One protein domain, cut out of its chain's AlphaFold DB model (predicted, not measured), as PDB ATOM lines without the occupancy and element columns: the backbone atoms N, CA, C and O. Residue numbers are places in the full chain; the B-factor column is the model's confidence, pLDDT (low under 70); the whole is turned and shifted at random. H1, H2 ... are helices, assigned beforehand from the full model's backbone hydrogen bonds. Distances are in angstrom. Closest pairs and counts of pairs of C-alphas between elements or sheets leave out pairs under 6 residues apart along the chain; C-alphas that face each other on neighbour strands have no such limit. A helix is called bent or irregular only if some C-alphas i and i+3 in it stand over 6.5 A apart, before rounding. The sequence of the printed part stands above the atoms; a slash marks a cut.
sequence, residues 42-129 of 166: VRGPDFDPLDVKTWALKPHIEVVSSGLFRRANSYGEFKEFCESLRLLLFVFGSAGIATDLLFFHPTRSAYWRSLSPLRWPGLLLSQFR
ATOM      1  N   VAL A  42      47.729 -29.824   1.834       54.97
ATOM      2  CA  VAL A  42      46.681 -30.381   0.989       54.97
ATOM      3  C   VAL A  42      46.679 -31.896   1.135       54.97
ATOM      4  O   VAL A  42      47.337 -32.637   0.391       54.97
ATOM      5  N   ARG A  43      45.997 -32.343   2.181       58.31
ATOM      6  CA  ARG A  43      45.520 -33.711   2.326       58.31
ATOM      7  C   ARG A  43      44.013 -33.645   2.122       58.31
ATOM      8  O   ARG A  43      43.373 -32.788   2.729       58.31
ATOM      9  N   GLY A  44      43.478 -34.490   1.247       60.94
ATOM     10  CA  GLY A  44      42.036 -34.610   1.083       60.94
ATOM     11  C   GLY A  44      41.344 -34.952   2.412       60.94
ATOM     12  O   GLY A  44      42.021 -35.302   3.385       60.94
ATOM     13  N   PRO A  45      40.005 -34.850   2.468       65.12
ATOM     14  CA  PRO A  45      39.230 -35.154   3.668       65.12
ATOM     15  C   PRO A  45      39.657 -36.487   4.300       65.12
ATOM     16  O   PRO A  45      39.971 -37.440   3.584       65.12
ATOM     17  N   ASP A  46      39.703 -36.538   5.633       66.06
ATOM     18  CA  ASP A  46      40.178 -37.720   6.354       66.06
ATOM     19  C   ASP A  46      39.327 -38.944   5.988       66.06
ATOM     20  O   ASP A  46      38.138 -39.016   6.297       66.06
ATOM     21  N   PHE A  47      39.958 -39.918   5.333       64.19
ATOM     22  CA  PHE A  47      39.375 -41.213   5.018       64.19
ATOM     23  C   PHE A  47      40.107 -42.283   5.826       64.19
ATOM     24  O   PHE A  47      41.206 -42.708   5.458       64.19
ATOM     25  N   ASP A  48      39.508 -42.715   6.936       69.50
ATOM     26  CA  ASP A  48      39.961 -43.910   7.645       69.50
ATOM     27  C   ASP A  48      39.169 -45.126   7.132       69.50
ATOM     28  O   ASP A  48      37.942 -45.159   7.263       69.50
ATOM     29  N   PRO A  49      39.820 -46.135   6.520       64.25
ATOM     30  CA  PRO A  49      39.140 -47.344   6.059       64.25
ATOM     31  C   PRO A  49      38.569 -48.209   7.196       64.25
ATOM     32  O   PRO A  49      37.788 -49.115   6.908       64.25
ATOM     33  N   LEU A  50      38.964 -47.980   8.453       66.94
ATOM     34  CA  LEU A  50      38.585 -48.822   9.595       66.94
ATOM     35  C   LEU A  50      37.425 -48.259  10.428       66.94
ATOM     36  O   LEU A  50      36.777 -49.029  11.138       66.94
ATOM     37  N   ASP A  51      37.135 -46.960  10.330       70.31
ATOM     38  CA  ASP A  51      36.016 -46.334  11.036       70.31
ATOM     39  C   ASP A  51      34.952 -45.820  10.050       70.31
ATOM     40  O   ASP A  51      35.143 -44.887   9.265       70.31
ATOM     41  N   VAL A  52      33.776 -46.449  10.113       65.50
ATOM     42  CA  VAL A  52      32.607 -46.136   9.276       65.50
ATOM     43  C   VAL A  52      32.098 -44.715   9.543       65.50
ATOM     44  O   VAL A  52      31.487 -44.101   8.669       65.50
ATOM     45  N   LYS A  53      32.353 -44.150  10.730       66.69
ATOM     46  CA  LYS A  53      31.919 -42.785  11.072       66.69
ATOM     47  C   LYS A  53      32.754 -41.710  10.383       66.69
ATOM     48  O   LYS A  53      32.241 -40.627  10.117       66.69
ATOM     49  N   THR A  54      34.006 -42.019  10.060       67.38
ATOM     50  CA  THR A  54      34.912 -41.138   9.312       67.38
ATOM     51  C   THR A  54      34.776 -41.267   7.799       67.38
ATOM     52  O   THR A  54      35.418 -40.519   7.073       67.38
ATOM     53  N   TRP A  55      33.906 -42.145   7.284       66.88
ATOM     54  CA  TRP A  55      33.569 -42.204   5.854       66.88
ATOM     55  C   TRP A  55      32.687 -41.023   5.421       66.88
ATOM     56  O   TRP A  55      31.547 -41.169   4.969       66.88
ATOM     57  N   ALA A  56      33.222 -39.811   5.525       68.50
ATOM     58  CA  ALA A  56      32.606 -38.619   4.977       68.50
ATOM     59  C   ALA A  56      32.812 -38.591   3.452       68.50
ATOM     60  O   ALA A  56      33.654 -37.866   2.936       68.50
ATOM     61  N   LEU A  57      32.018 -39.362   2.698       72.38
ATOM     62  CA  LEU A  57      32.057 -39.322   1.225       72.38
ATOM     63  C   LEU A  57      31.546 -37.994   0.649       72.38
ATOM     64  O   LEU A  57      31.954 -37.597  -0.439       72.38
ATOM     65  N   LYS A  58      30.653 -37.306   1.369       79.75
ATOM     66  CA  LYS A  58      30.038 -36.043   0.931       79.75
ATOM     67  C   LYS A  58      31.066 -34.984   0.490       79.75
ATOM     68  O   LYS A  58      30.950 -34.534  -0.648       79.75
ATOM     69  N   PRO A  59      32.081 -34.625   1.302       80.38
ATOM     70  CA  PRO A  59      33.088 -33.646   0.894       80.38
ATOM     71  C   PRO A  59      33.919 -34.107  -0.311       80.38
ATOM     72  O   PRO A  59      34.205 -33.303  -1.189       80.38
ATOM     73  N   HIS A  60      34.252 -35.398  -0.426       81.06
ATOM     74  CA  HIS A  60      34.976 -35.900  -1.602       81.06
ATOM     75  C   HIS A  60      34.153 -35.774  -2.889       81.06
ATOM     76  O   HIS A  60      34.698 -35.422  -3.932       81.06
ATOM     77  N   ILE A  61      32.844 -36.030  -2.828       82.94
ATOM     78  CA  ILE A  61      31.946 -35.862  -3.979       82.94
ATOM     79  C   ILE A  61      31.872 -34.385  -4.387       82.94
ATOM     80  O   ILE A  61      31.888 -34.075  -5.576       82.94
ATOM     81  N   GLU A  62      31.831 -33.468  -3.423       84.62
ATOM     82  CA  GLU A  62      31.798 -32.029  -3.688       84.62
ATOM     83  C   GLU A  62      33.094 -31.537  -4.357       84.62
ATOM     84  O   GLU A  62      33.038 -30.862  -5.388       84.62
ATOM     85  N   VAL A  63      34.259 -31.960  -3.861       82.75
ATOM     86  CA  VAL A  63      35.568 -31.643  -4.466       82.75
ATOM     87  C   VAL A  63      35.683 -32.219  -5.881       82.75
ATOM     88  O   VAL A  63      36.118 -31.527  -6.801       82.75
ATOM     89  N   VAL A  64      35.237 -33.459  -6.102       85.00
ATOM     90  CA  VAL A  64      35.257 -34.070  -7.440       85.00
ATOM     91  C   VAL A  64      34.280 -33.370  -8.384       85.00
ATOM     92  O   VAL A  64      34.638 -33.048  -9.513       85.00
ATOM     93  N   SER A  65      33.055 -33.087  -7.940       85.06
ATOM     94  CA  SER A  65      32.060 -32.412  -8.781       85.06
ATOM     95  C   SER A  65      32.518 -31.006  -9.172       85.06
ATOM     96  O   SER A  65      32.473 -30.648 -10.346       85.06
ATOM     97  N   SER A  66      33.057 -30.237  -8.226       82.62
ATOM     98  CA  SER A  66      33.594 -28.905  -8.499       82.62
ATOM     99  C   SER A  66      34.839 -28.952  -9.389       82.62
ATOM    100  O   SER A  66      34.929 -28.149 -10.314       82.62
ATOM    101  N   GLY A  67      35.747 -29.915  -9.199       80.81
ATOM    102  CA  GLY A  67      36.939 -30.092 -10.039       80.81
ATOM    103  C   GLY A  67      36.663 -30.609 -11.458       80.81
ATOM    104  O   GLY A  67      37.462 -30.366 -12.360       80.81
ATOM    105  N   LEU A  68      35.525 -31.274 -11.693       84.06
ATOM    106  CA  LEU A  68      35.097 -31.674 -13.041       84.06
ATOM    107  C   LEU A  68      34.580 -30.486 -13.864       84.06
ATOM    108  O   LEU A  68      34.842 -30.412 -15.064       84.06
ATOM    109  N   PHE A  69      33.854 -29.559 -13.232       84.06
ATOM    110  CA  PHE A  69      33.265 -28.401 -13.918       84.06
ATOM    111  C   PHE A  69      34.143 -27.143 -13.870       84.06
ATOM    112  O   PHE A  69      33.966 -26.239 -14.688       84.06
ATOM    113  N   ARG A  70      35.097 -27.067 -12.939       80.00
ATOM    114  CA  ARG A  70      35.992 -25.920 -12.754       80.00
ATOM    115  C   ARG A  70      37.438 -26.338 -12.983       80.00
ATOM    116  O   ARG A  70      37.917 -27.319 -12.431       80.00
ATOM    117  N   ARG A  71      38.170 -25.543 -13.763       75.31
ATOM    118  CA  ARG A  71      39.615 -25.726 -13.945       75.31
ATOM    119  C   ARG A  71      40.329 -25.400 -12.625       75.31
ATOM    120  O   ARG A  71      40.122 -24.313 -12.090       75.31
ATOM    121  N   ALA A  72      41.138 -26.329 -12.114       76.50
ATOM    122  CA  ALA A  72      41.951 -26.102 -10.920       76.50
ATOM    123  C   ALA A  72      42.958 -24.976 -11.190       76.50
ATOM    124  O   ALA A  72      43.712 -25.036 -12.166       76.50
ATOM    125  N   ASN A  73      42.951 -23.946 -10.344       80.19
ATOM    126  CA  ASN A  73      43.819 -22.777 -10.518       80.19
ATOM    127  C   ASN A  73      45.115 -22.904  -9.714       80.19
ATOM    128  O   ASN A  73      46.093 -22.216 -10.008       80.19
ATOM    129  N   SER A  74      45.138 -23.791  -8.718       84.81
ATOM    130  CA  SER A  74      46.322 -24.082  -7.918       84.81
ATOM    131  C   SER A  74      46.711 -25.561  -7.993       84.81
ATOM    132  O   SER A  74      45.881 -26.451  -8.185       84.81
ATOM    133  N   TYR A  75      48.006 -25.837  -7.817       82.38
ATOM    134  CA  TYR A  75      48.519 -27.210  -7.755       82.38
ATOM    135  C   TYR A  75      47.936 -27.991  -6.565       82.38
ATOM    136  O   TYR A  75      47.734 -29.201  -6.657       82.38
ATOM    137  N   GLY A  76      47.631 -27.289  -5.468       82.88
ATOM    138  CA  GLY A  76      46.966 -27.860  -4.301       82.88
ATOM    139  C   GLY A  76      45.598 -28.433  -4.657       82.88
ATOM    140  O   GLY A  76      45.385 -29.633  -4.513       82.88
ATOM    141  N   GLU A  77      44.722 -27.611  -5.231       80.31
ATOM    142  CA  GLU A  77      43.377 -28.029  -5.658       80.31
ATOM    143  C   GLU A  77      43.417 -29.228  -6.615       80.31
ATOM    144  O   GLU A  77      42.635 -30.167  -6.485       80.31
ATOM    145  N   PHE A  78      44.367 -29.235  -7.558       83.56
ATOM    146  CA  PHE A  78      44.523 -30.355  -8.485       83.56
ATOM    147  C   PHE A  78      44.893 -31.660  -7.767       83.56
ATOM    148  O   PHE A  78      44.382 -32.733  -8.097       83.56
ATOM    149  N   LYS A  79      45.777 -31.581  -6.770       85.56
ATOM    150  CA  LYS A  79      46.188 -32.742  -5.981       85.56
ATOM    151  C   LYS A  79      45.036 -33.286  -5.135       85.56
ATOM    152  O   LYS A  79      44.835 -34.499  -5.110       85.56
ATOM    153  N   GLU A  80      44.278 -32.402  -4.496       83.75
ATOM    154  CA  GLU A  80      43.106 -32.760  -3.690       83.75
ATOM    155  C   GLU A  80      42.012 -33.426  -4.536       83.75
ATOM    156  O   GLU A  80      41.448 -34.459  -4.160       83.75
ATOM    157  N   PHE A  81      41.765 -32.886  -5.731       86.81
ATOM    158  CA  PHE A  81      40.860 -33.477  -6.712       86.81
ATOM    159  C   PHE A  81      41.294 -34.895  -7.107       86.81
ATOM    160  O   PHE A  81      40.483 -35.815  -7.135       86.81
ATOM    161  N   CYS A  82      42.581 -35.101  -7.380       86.44
ATOM    162  CA  CYS A  82      43.084 -36.405  -7.807       86.44
ATOM    163  C   CYS A  82      43.024 -37.451  -6.675       86.44
ATOM    164  O   CYS A  82      42.703 -38.619  -6.911       86.44
ATOM    165  N   GLU A  83      43.283 -37.036  -5.430       84.81
ATOM    166  CA  GLU A  83      43.151 -37.891  -4.244       84.81
ATOM    167  C   GLU A  83      41.691 -38.299  -3.999       84.81
ATOM    168  O   GLU A  83      41.390 -39.487  -3.863       84.81
ATOM    169  N   SER A  84      40.773 -37.329  -4.019       84.88
ATOM    170  CA  SER A  84      39.337 -37.579  -3.845       84.88
ATOM    171  C   SER A  84      38.748 -38.424  -4.980       84.88
ATOM    172  O   SER A  84      37.997 -39.364  -4.711       84.88
ATOM    173  N   LEU A  85      39.149 -38.182  -6.232       88.88
ATOM    174  CA  LEU A  85      38.726 -38.977  -7.388       88.88
ATOM    175  C   LEU A  85      39.172 -40.437  -7.266       88.88
ATOM    176  O   LEU A  85      38.389 -41.345  -7.543       88.88
ATOM    177  N   ARG A  86      40.411 -40.683  -6.825       88.00
ATOM    178  CA  ARG A  86      40.926 -42.042  -6.617       88.00
ATOM    179  C   ARG A  86      40.106 -42.805  -5.576       88.00
ATOM    180  O   ARG A  86      39.783 -43.970  -5.805       88.00
ATOM    181  N   LEU A  87      39.782 -42.167  -4.451       84.25
ATOM    182  CA  LEU A  87      38.963 -42.775  -3.397       84.25
ATOM    183  C   LEU A  87      37.548 -43.074  -3.896       84.25
ATOM    184  O   LEU A  87      37.028 -44.167  -3.671       84.25
ATOM    185  N   LEU A  88      36.956 -42.138  -4.638       87.88
ATOM    186  CA  LEU A  88      35.626 -42.295  -5.214       87.88
ATOM    187  C   LEU A  88      35.605 -43.459  -6.214       87.88
ATOM    188  O   LEU A  88      34.770 -44.353  -6.097       87.88
ATOM    189  N   LEU A  89      36.568 -43.522  -7.133       90.19
ATOM    190  CA  LEU A  89      36.698 -44.634  -8.080       90.19
ATOM    191  C   LEU A  89      36.888 -45.978  -7.378       90.19
ATOM    192  O   LEU A  89      36.312 -46.975  -7.807       90.19
ATOM    193  N   PHE A  90      37.663 -46.020  -6.296       88.50
ATOM    194  CA  PHE A  90      37.852 -47.247  -5.533       88.50
ATOM    195  C   PHE A  90      36.546 -47.719  -4.880       88.50
ATOM    196  O   PHE A  90      36.173 -48.885  -5.020       88.50
ATOM    197  N   VAL A  91      35.817 -46.823  -4.211       87.38
ATOM    198  CA  VAL A  91      34.571 -47.175  -3.512       87.38
ATOM    199  C   VAL A  91      33.457 -47.508  -4.502       87.38
ATOM    200  O   VAL A  91      32.853 -48.572  -4.404       87.38
ATOM    201  N   PHE A  92      33.203 -46.651  -5.490       89.12
ATOM    202  CA  PHE A  92      32.152 -46.898  -6.478       89.12
ATOM    203  C   PHE A  92      32.503 -48.046  -7.425       89.12
ATOM    204  O   PHE A  92      31.616 -48.805  -7.800       89.12
ATOM    205  N   GLY A  93      33.776 -48.221  -7.780       90.62
ATOM    206  CA  GLY A  93      34.226 -49.344  -8.601       90.62
ATOM    207  C   GLY A  93      34.086 -50.681  -7.877       90.62
ATOM    208  O   GLY A  93      33.535 -51.624  -8.438       90.62
ATOM    209  N   SER A  94      34.513 -50.763  -6.612       90.19
ATOM    210  CA  SER A  94      34.338 -51.983  -5.810       90.19
ATOM    211  C   SER A  94      32.866 -52.281  -5.526       90.19
ATOM    212  O   SER A  94      32.449 -53.430  -5.669       90.19
ATOM    213  N   ALA A  95      32.061 -51.262  -5.214       88.06
ATOM    214  CA  ALA A  95      30.615 -51.404  -5.082       88.06
ATOM    215  C   ALA A  95      29.972 -51.858  -6.400       88.06
ATOM    216  O   ALA A  95      29.153 -52.768  -6.383       88.06
ATOM    217  N   GLY A  96      30.386 -51.286  -7.533       88.69
ATOM    218  CA  GLY A  96      29.909 -51.641  -8.866       88.69
ATOM    219  C   GLY A  96      30.180 -53.102  -9.203       88.69
ATOM    220  O   GLY A  96      29.250 -53.826  -9.545       88.69
ATOM    221  N   ILE A  97      31.417 -53.565  -9.013       87.00
ATOM    222  CA  ILE A  97      31.786 -54.974  -9.218       87.00
ATOM    223  C   ILE A  97      31.005 -55.880  -8.262       87.00
ATOM    224  O   ILE A  97      30.505 -56.919  -8.681       87.00
ATOM    225  N   ALA A  98      30.856 -55.488  -6.993       83.81
ATOM    226  CA  ALA A  98      30.078 -56.257  -6.030       83.81
ATOM    227  C   ALA A  98      28.604 -56.361  -6.447       83.81
ATOM    228  O   ALA A  98      28.034 -57.445  -6.367       83.81
ATOM    229  N   THR A  99      28.001 -55.272  -6.932       83.00
ATOM    230  CA  THR A  99      26.629 -55.282  -7.451       83.00
ATOM    231  C   THR A  99      26.510 -56.077  -8.745       83.00
ATOM    232  O   THR A  99      25.563 -56.838  -8.892       83.00
ATOM    233  N   ASP A 100      27.474 -55.971  -9.655       84.38
ATOM    234  CA  ASP A 100      27.486 -56.708 -10.918       84.38
ATOM    235  C   ASP A 100      27.527 -58.221 -10.668       84.38
ATOM    236  O   ASP A 100      26.676 -58.967 -11.157       84.38
ATOM    237  N   LEU A 101      28.414 -58.661  -9.768       78.81
ATOM    238  CA  LEU A 101      28.446 -60.045  -9.297       78.81
ATOM    239  C   LEU A 101      27.121 -60.456  -8.646       78.81
ATOM    240  O   LEU A 101      26.677 -61.585  -8.814       78.81
ATOM    241  N   LEU A 102      26.472 -59.553  -7.915       73.62
ATOM    242  CA  LEU A 102      25.216 -59.843  -7.229       73.62
ATOM    243  C   LEU A 102      24.041 -60.047  -8.187       73.62
ATOM    244  O   LEU A 102      23.210 -60.928  -7.963       73.62
ATOM    245  N   PHE A 103      23.959 -59.216  -9.226       72.12
ATOM    246  CA  PHE A 103      22.814 -59.166 -10.130       72.12
ATOM    247  C   PHE A 103      22.981 -60.080 -11.346       72.12
ATOM    248  O   PHE A 103      22.016 -60.745 -11.725       72.12
ATOM    249  N   PHE A 104      24.177 -60.147 -11.937       71.25
ATOM    250  CA  PHE A 104      24.420 -60.892 -13.178       71.25
ATOM    251  C   PHE A 104      25.054 -62.269 -12.952       71.25
ATOM    252  O   PHE A 104      24.801 -63.192 -13.726       71.25
ATOM    253  N   HIS A 105      25.818 -62.452 -11.870       69.31
ATOM    254  CA  HIS A 105      26.470 -63.724 -11.539       69.31
ATOM    255  C   HIS A 105      26.068 -64.231 -10.148       69.31
ATOM    256  O   HIS A 105      26.918 -64.335  -9.257       69.31
ATOM    257  N   PRO A 106      24.782 -64.586  -9.940       65.06
ATOM    258  CA  PRO A 106      24.280 -64.945  -8.622       65.06
ATOM    259  C   PRO A 106      25.129 -66.063  -8.015       65.06
ATOM    260  O   PRO A 106      25.311 -67.136  -8.599       65.06
ATOM    261  N   THR A 107      25.661 -65.807  -6.820       65.62
ATOM    262  CA  THR A 107      26.436 -66.818  -6.097       65.62
ATOM    263  C   THR A 107      25.569 -68.065  -5.898       65.62
ATOM    264  O   THR A 107      24.400 -67.970  -5.531       65.62
ATOM    265  N   ARG A 108      26.135 -69.260  -6.114       58.97
ATOM    266  CA  ARG A 108      25.431 -70.564  -6.060       58.97
ATOM    267  C   ARG A 108      24.792 -70.925  -4.706       58.97
ATOM    268  O   ARG A 108      24.275 -72.035  -4.549       58.97
ATOM    269  N   SER A 109      24.840 -70.033  -3.725       61.88
ATOM    270  CA  SER A 109      24.269 -70.256  -2.404       61.88
ATOM    271  C   SER A 109      22.737 -70.296  -2.474       61.88
ATOM    272  O   SER A 109      22.093 -69.532  -3.193       61.88
ATOM    273  N   ALA A 110      22.133 -71.231  -1.740       54.34
ATOM    274  CA  ALA A 110      20.686 -71.453  -1.744       54.34
ATOM    275  C   ALA A 110      19.878 -70.206  -1.331       54.34
ATOM    276  O   ALA A 110      18.750 -70.037  -1.779       54.34
ATOM    277  N   TYR A 111      20.470 -69.307  -0.538       59.78
ATOM    278  CA  TYR A 111      19.823 -68.085  -0.059       59.78
ATOM    279  C   TYR A 111      19.603 -67.036  -1.165       59.78
ATOM    280  O   TYR A 111      18.546 -66.413  -1.228       59.78
ATOM    281  N   TRP A 112      20.554 -66.882  -2.095       62.38
ATOM    282  CA  TRP A 112      20.409 -65.932  -3.206       62.38
ATOM    283  C   TRP A 112      19.355 -66.368  -4.230       62.38
ATOM    284  O   TRP A 112      18.819 -65.529  -4.948       62.38
ATOM    285  N   ARG A 113      18.988 -67.657  -4.263       59.97
ATOM    286  CA  ARG A 113      17.924 -68.174  -5.140       59.97
ATOM    287  C   ARG A 113      16.528 -67.719  -4.712       59.97
ATOM    288  O   ARG A 113      15.698 -67.426  -5.569       59.97
ATOM    289  N   SER A 114      16.272 -67.649  -3.406       62.09
ATOM    290  CA  SER A 114      14.966 -67.267  -2.856       62.09
ATOM    291  C   SER A 114      14.828 -65.762  -2.636       62.09
ATOM    292  O   SER A 114      13.740 -65.221  -2.828       62.09
ATOM    293  N   LEU A 115      15.920 -65.075  -2.279       64.12
ATOM    294  CA  LEU A 115      15.906 -63.653  -1.929       64.12
ATOM    295  C   LEU A 115      16.484 -62.716  -2.996       64.12
ATOM    296  O   LEU A 115      16.680 -61.537  -2.707       64.12
ATOM    297  N   SER A 116      16.735 -63.201  -4.218       64.81
ATOM    298  CA  SER A 116      17.267 -62.340  -5.278       64.81
ATOM    299  C   SER A 116      16.347 -61.133  -5.515       64.81
ATOM    300  O   SER A 116      15.155 -61.317  -5.792       64.81
ATOM    301  N   PRO A 117      16.881 -59.900  -5.474       66.88
ATOM    302  CA  PRO A 117      16.112 -58.686  -5.731       66.88
ATOM    303  C   PRO A 117      15.502 -58.653  -7.142       66.88
ATOM    304  O   PRO A 117      14.488 -57.989  -7.343       66.88
ATOM    305  N   LEU A 118      16.031 -59.427  -8.104       69.81
ATOM    306  CA  LEU A 118      15.409 -59.593  -9.428       69.81
ATOM    307  C   LEU A 118      14.044 -60.303  -9.371       69.81
ATOM    308  O   LEU A 118      13.211 -60.086 -10.249       69.81
ATOM    309  N   ARG A 119      13.782 -61.137  -8.351       68.06
ATOM    310  CA  ARG A 119      12.496 -61.842  -8.179       68.06
ATOM    311  C   ARG A 119      11.425 -60.970  -7.525       68.06
ATOM    312  O   ARG A 119      10.243 -61.278  -7.664       68.06
ATOM    313  N   TRP A 120      11.794 -59.895  -6.825       74.19
ATOM    314  CA  TRP A 120      10.842 -59.095  -6.045       74.19
ATOM    315  C   TRP A 120       9.754 -58.415  -6.880       74.19
ATOM    316  O   TRP A 120       8.599 -58.493  -6.468       74.19
ATOM    317  N   PRO A 121      10.032 -57.825  -8.060       74.81
ATOM    318  CA  PRO A 121       8.975 -57.266  -8.899       74.81
ATOM    319  C   PRO A 121       7.966 -58.338  -9.327       74.81
ATOM    320  O   PRO A 121       6.763 -58.107  -9.265       74.81
ATOM    321  N   GLY A 122       8.440 -59.537  -9.683       71.06
ATOM    322  CA  GLY A 122       7.583 -60.671 -10.035       71.06
ATOM    323  C   GLY A 122       6.754 -61.190  -8.856       71.06
ATOM    324  O   GLY A 122       5.572 -61.470  -9.026       71.06
ATOM    325  N   LEU A 123       7.341 -61.266  -7.656       69.44
ATOM    326  CA  LEU A 123       6.648 -61.665  -6.422       69.44
ATOM    327  C   LEU A 123       5.622 -60.627  -5.953       69.44
ATOM    328  O   LEU A 123       4.568 -60.996  -5.446       69.44
ATOM    329  N   LEU A 124       5.909 -59.337  -6.118       72.69
ATOM    330  CA  LEU A 124       4.970 -58.269  -5.783       72.69
ATOM    331  C   LEU A 124       3.815 -58.226  -6.787       72.69
ATOM    332  O   LEU A 124       2.664 -58.102  -6.386       72.69
ATOM    333  N   LEU A 125       4.099 -58.389  -8.082       70.38
ATOM    334  CA  LEU A 125       3.079 -58.392  -9.135       70.38
ATOM    335  C   LEU A 125       2.232 -59.675  -9.149       70.38
ATOM    336  O   LEU A 125       1.065 -59.622  -9.541       70.38
ATOM    337  N   SER A 126       2.766 -60.817  -8.702       63.78
ATOM    338  CA  SER A 126       2.006 -62.075  -8.633       63.78
ATOM    339  C   SER A 126       0.885 -62.036  -7.591       63.78
ATOM    340  O   SER A 126      -0.171 -62.623  -7.823       63.78
ATOM    341  N   GLN A 127       1.055 -61.272  -6.504       67.44
ATOM    342  CA  GLN A 127      -0.003 -61.023  -5.513       67.44
ATOM    343  C   GLN A 127      -1.202 -60.280  -6.122       67.44
ATOM    344  O   GLN A 127      -2.337 -60.502  -5.714       67.44
ATOM    345  N   PHE A 128      -0.968 -59.435  -7.133       70.69
ATOM    346  CA  PHE A 128      -2.025 -58.675  -7.806       70.69
ATOM    347  C   PHE A 128      -2.641 -59.399  -9.009       70.69
ATOM    348  O   PHE A 128      -3.771 -59.091  -9.380       70.69
ATOM    349  N   ARG A 129      -1.926 -60.343  -9.639       61.56
ATOM    350  CA  ARG A 129      -2.370 -60.980 -10.894       61.56
ATOM    351  C   ARG A 129      -2.896 -62.411 -10.740       61.56
ATOM    352  O   ARG A 129      -3.380 -62.977 -11.719       61.56
TER     353      ARG A 129
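This is residues 42 to 129 of the 166 residues of an uncharacterized protein of Eimeria maxima (UniProt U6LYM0). One long helix, H2, makes most of the length of an extended, rod-shaped model, with the short helix H1 packed steeply on residues 78 to 88 of H2 and two further helices, H3 and H4, following beyond its last residue. Residues 92 to 101 of H2 stand free between these two regions, and residues 119 to 129 of H4 stick out at the far end. The printed part has 88 residues, with four named helices in the order H1, H2, H3, H4 and no named strand, and its class is all helix. It is extended, with a radius of gyration of the C-alphas of 19.5 A and spans of 60 by 29 by 23 A.

H2, residues 75 to 104, is the longest helix, 41.8 A from C-alpha 75 at (48.519, -27.210, -7.755) to C-alpha 104 at (24.420, -60.892, -13.178). Before it comes H1, residues 57 to 69, 18.7 A long. After it come H3, residues 110 to 115, 9.2 A long, and H4, residues 117 to 129, 19.3 A long, which ends with C-alpha 129 at (-2.370, -60.980, -10.894). H4 is irregular, but only just: C-alphas 118 and 121 are 6.9 A apart, and its line is a rough one. Residues 42 to 56, before H1, hold no named element.

H2 touches H1 with residues 78 to 88 alone. The closest C-alphas of the two are those of Ser 84 and His 60, 5.2 A apart. Their lines stand at a steep tilt of 67 degrees, opposite ways. H2 and H4 are close but not clearly touching, with the C-alphas of Phe 103 and Leu 118 closest at 7.5 A. Their lines stand at a steep tilt of 53 degrees, the same way. H2 and H3 are apart, and H3 and H4 meet only through their link. H1 is apart from H3 and from H4. In H1 and H2 every O i to N i+4 pair is within hydrogen-bond range, while in H3 it is 1 of 2 and in H4 5 of 9.

The two C-alphas farthest apart are those of Ser 74 and Arg 129, 61.2 A. The printed part has no cut, and the links H1 to H2, H2 to H3 and H3 to H4 are tight. The mean pLDDT of the printed part is 75.3; 33 residues are under 70, among them residues 42 to 50, 52 to 56 and 105 to 119.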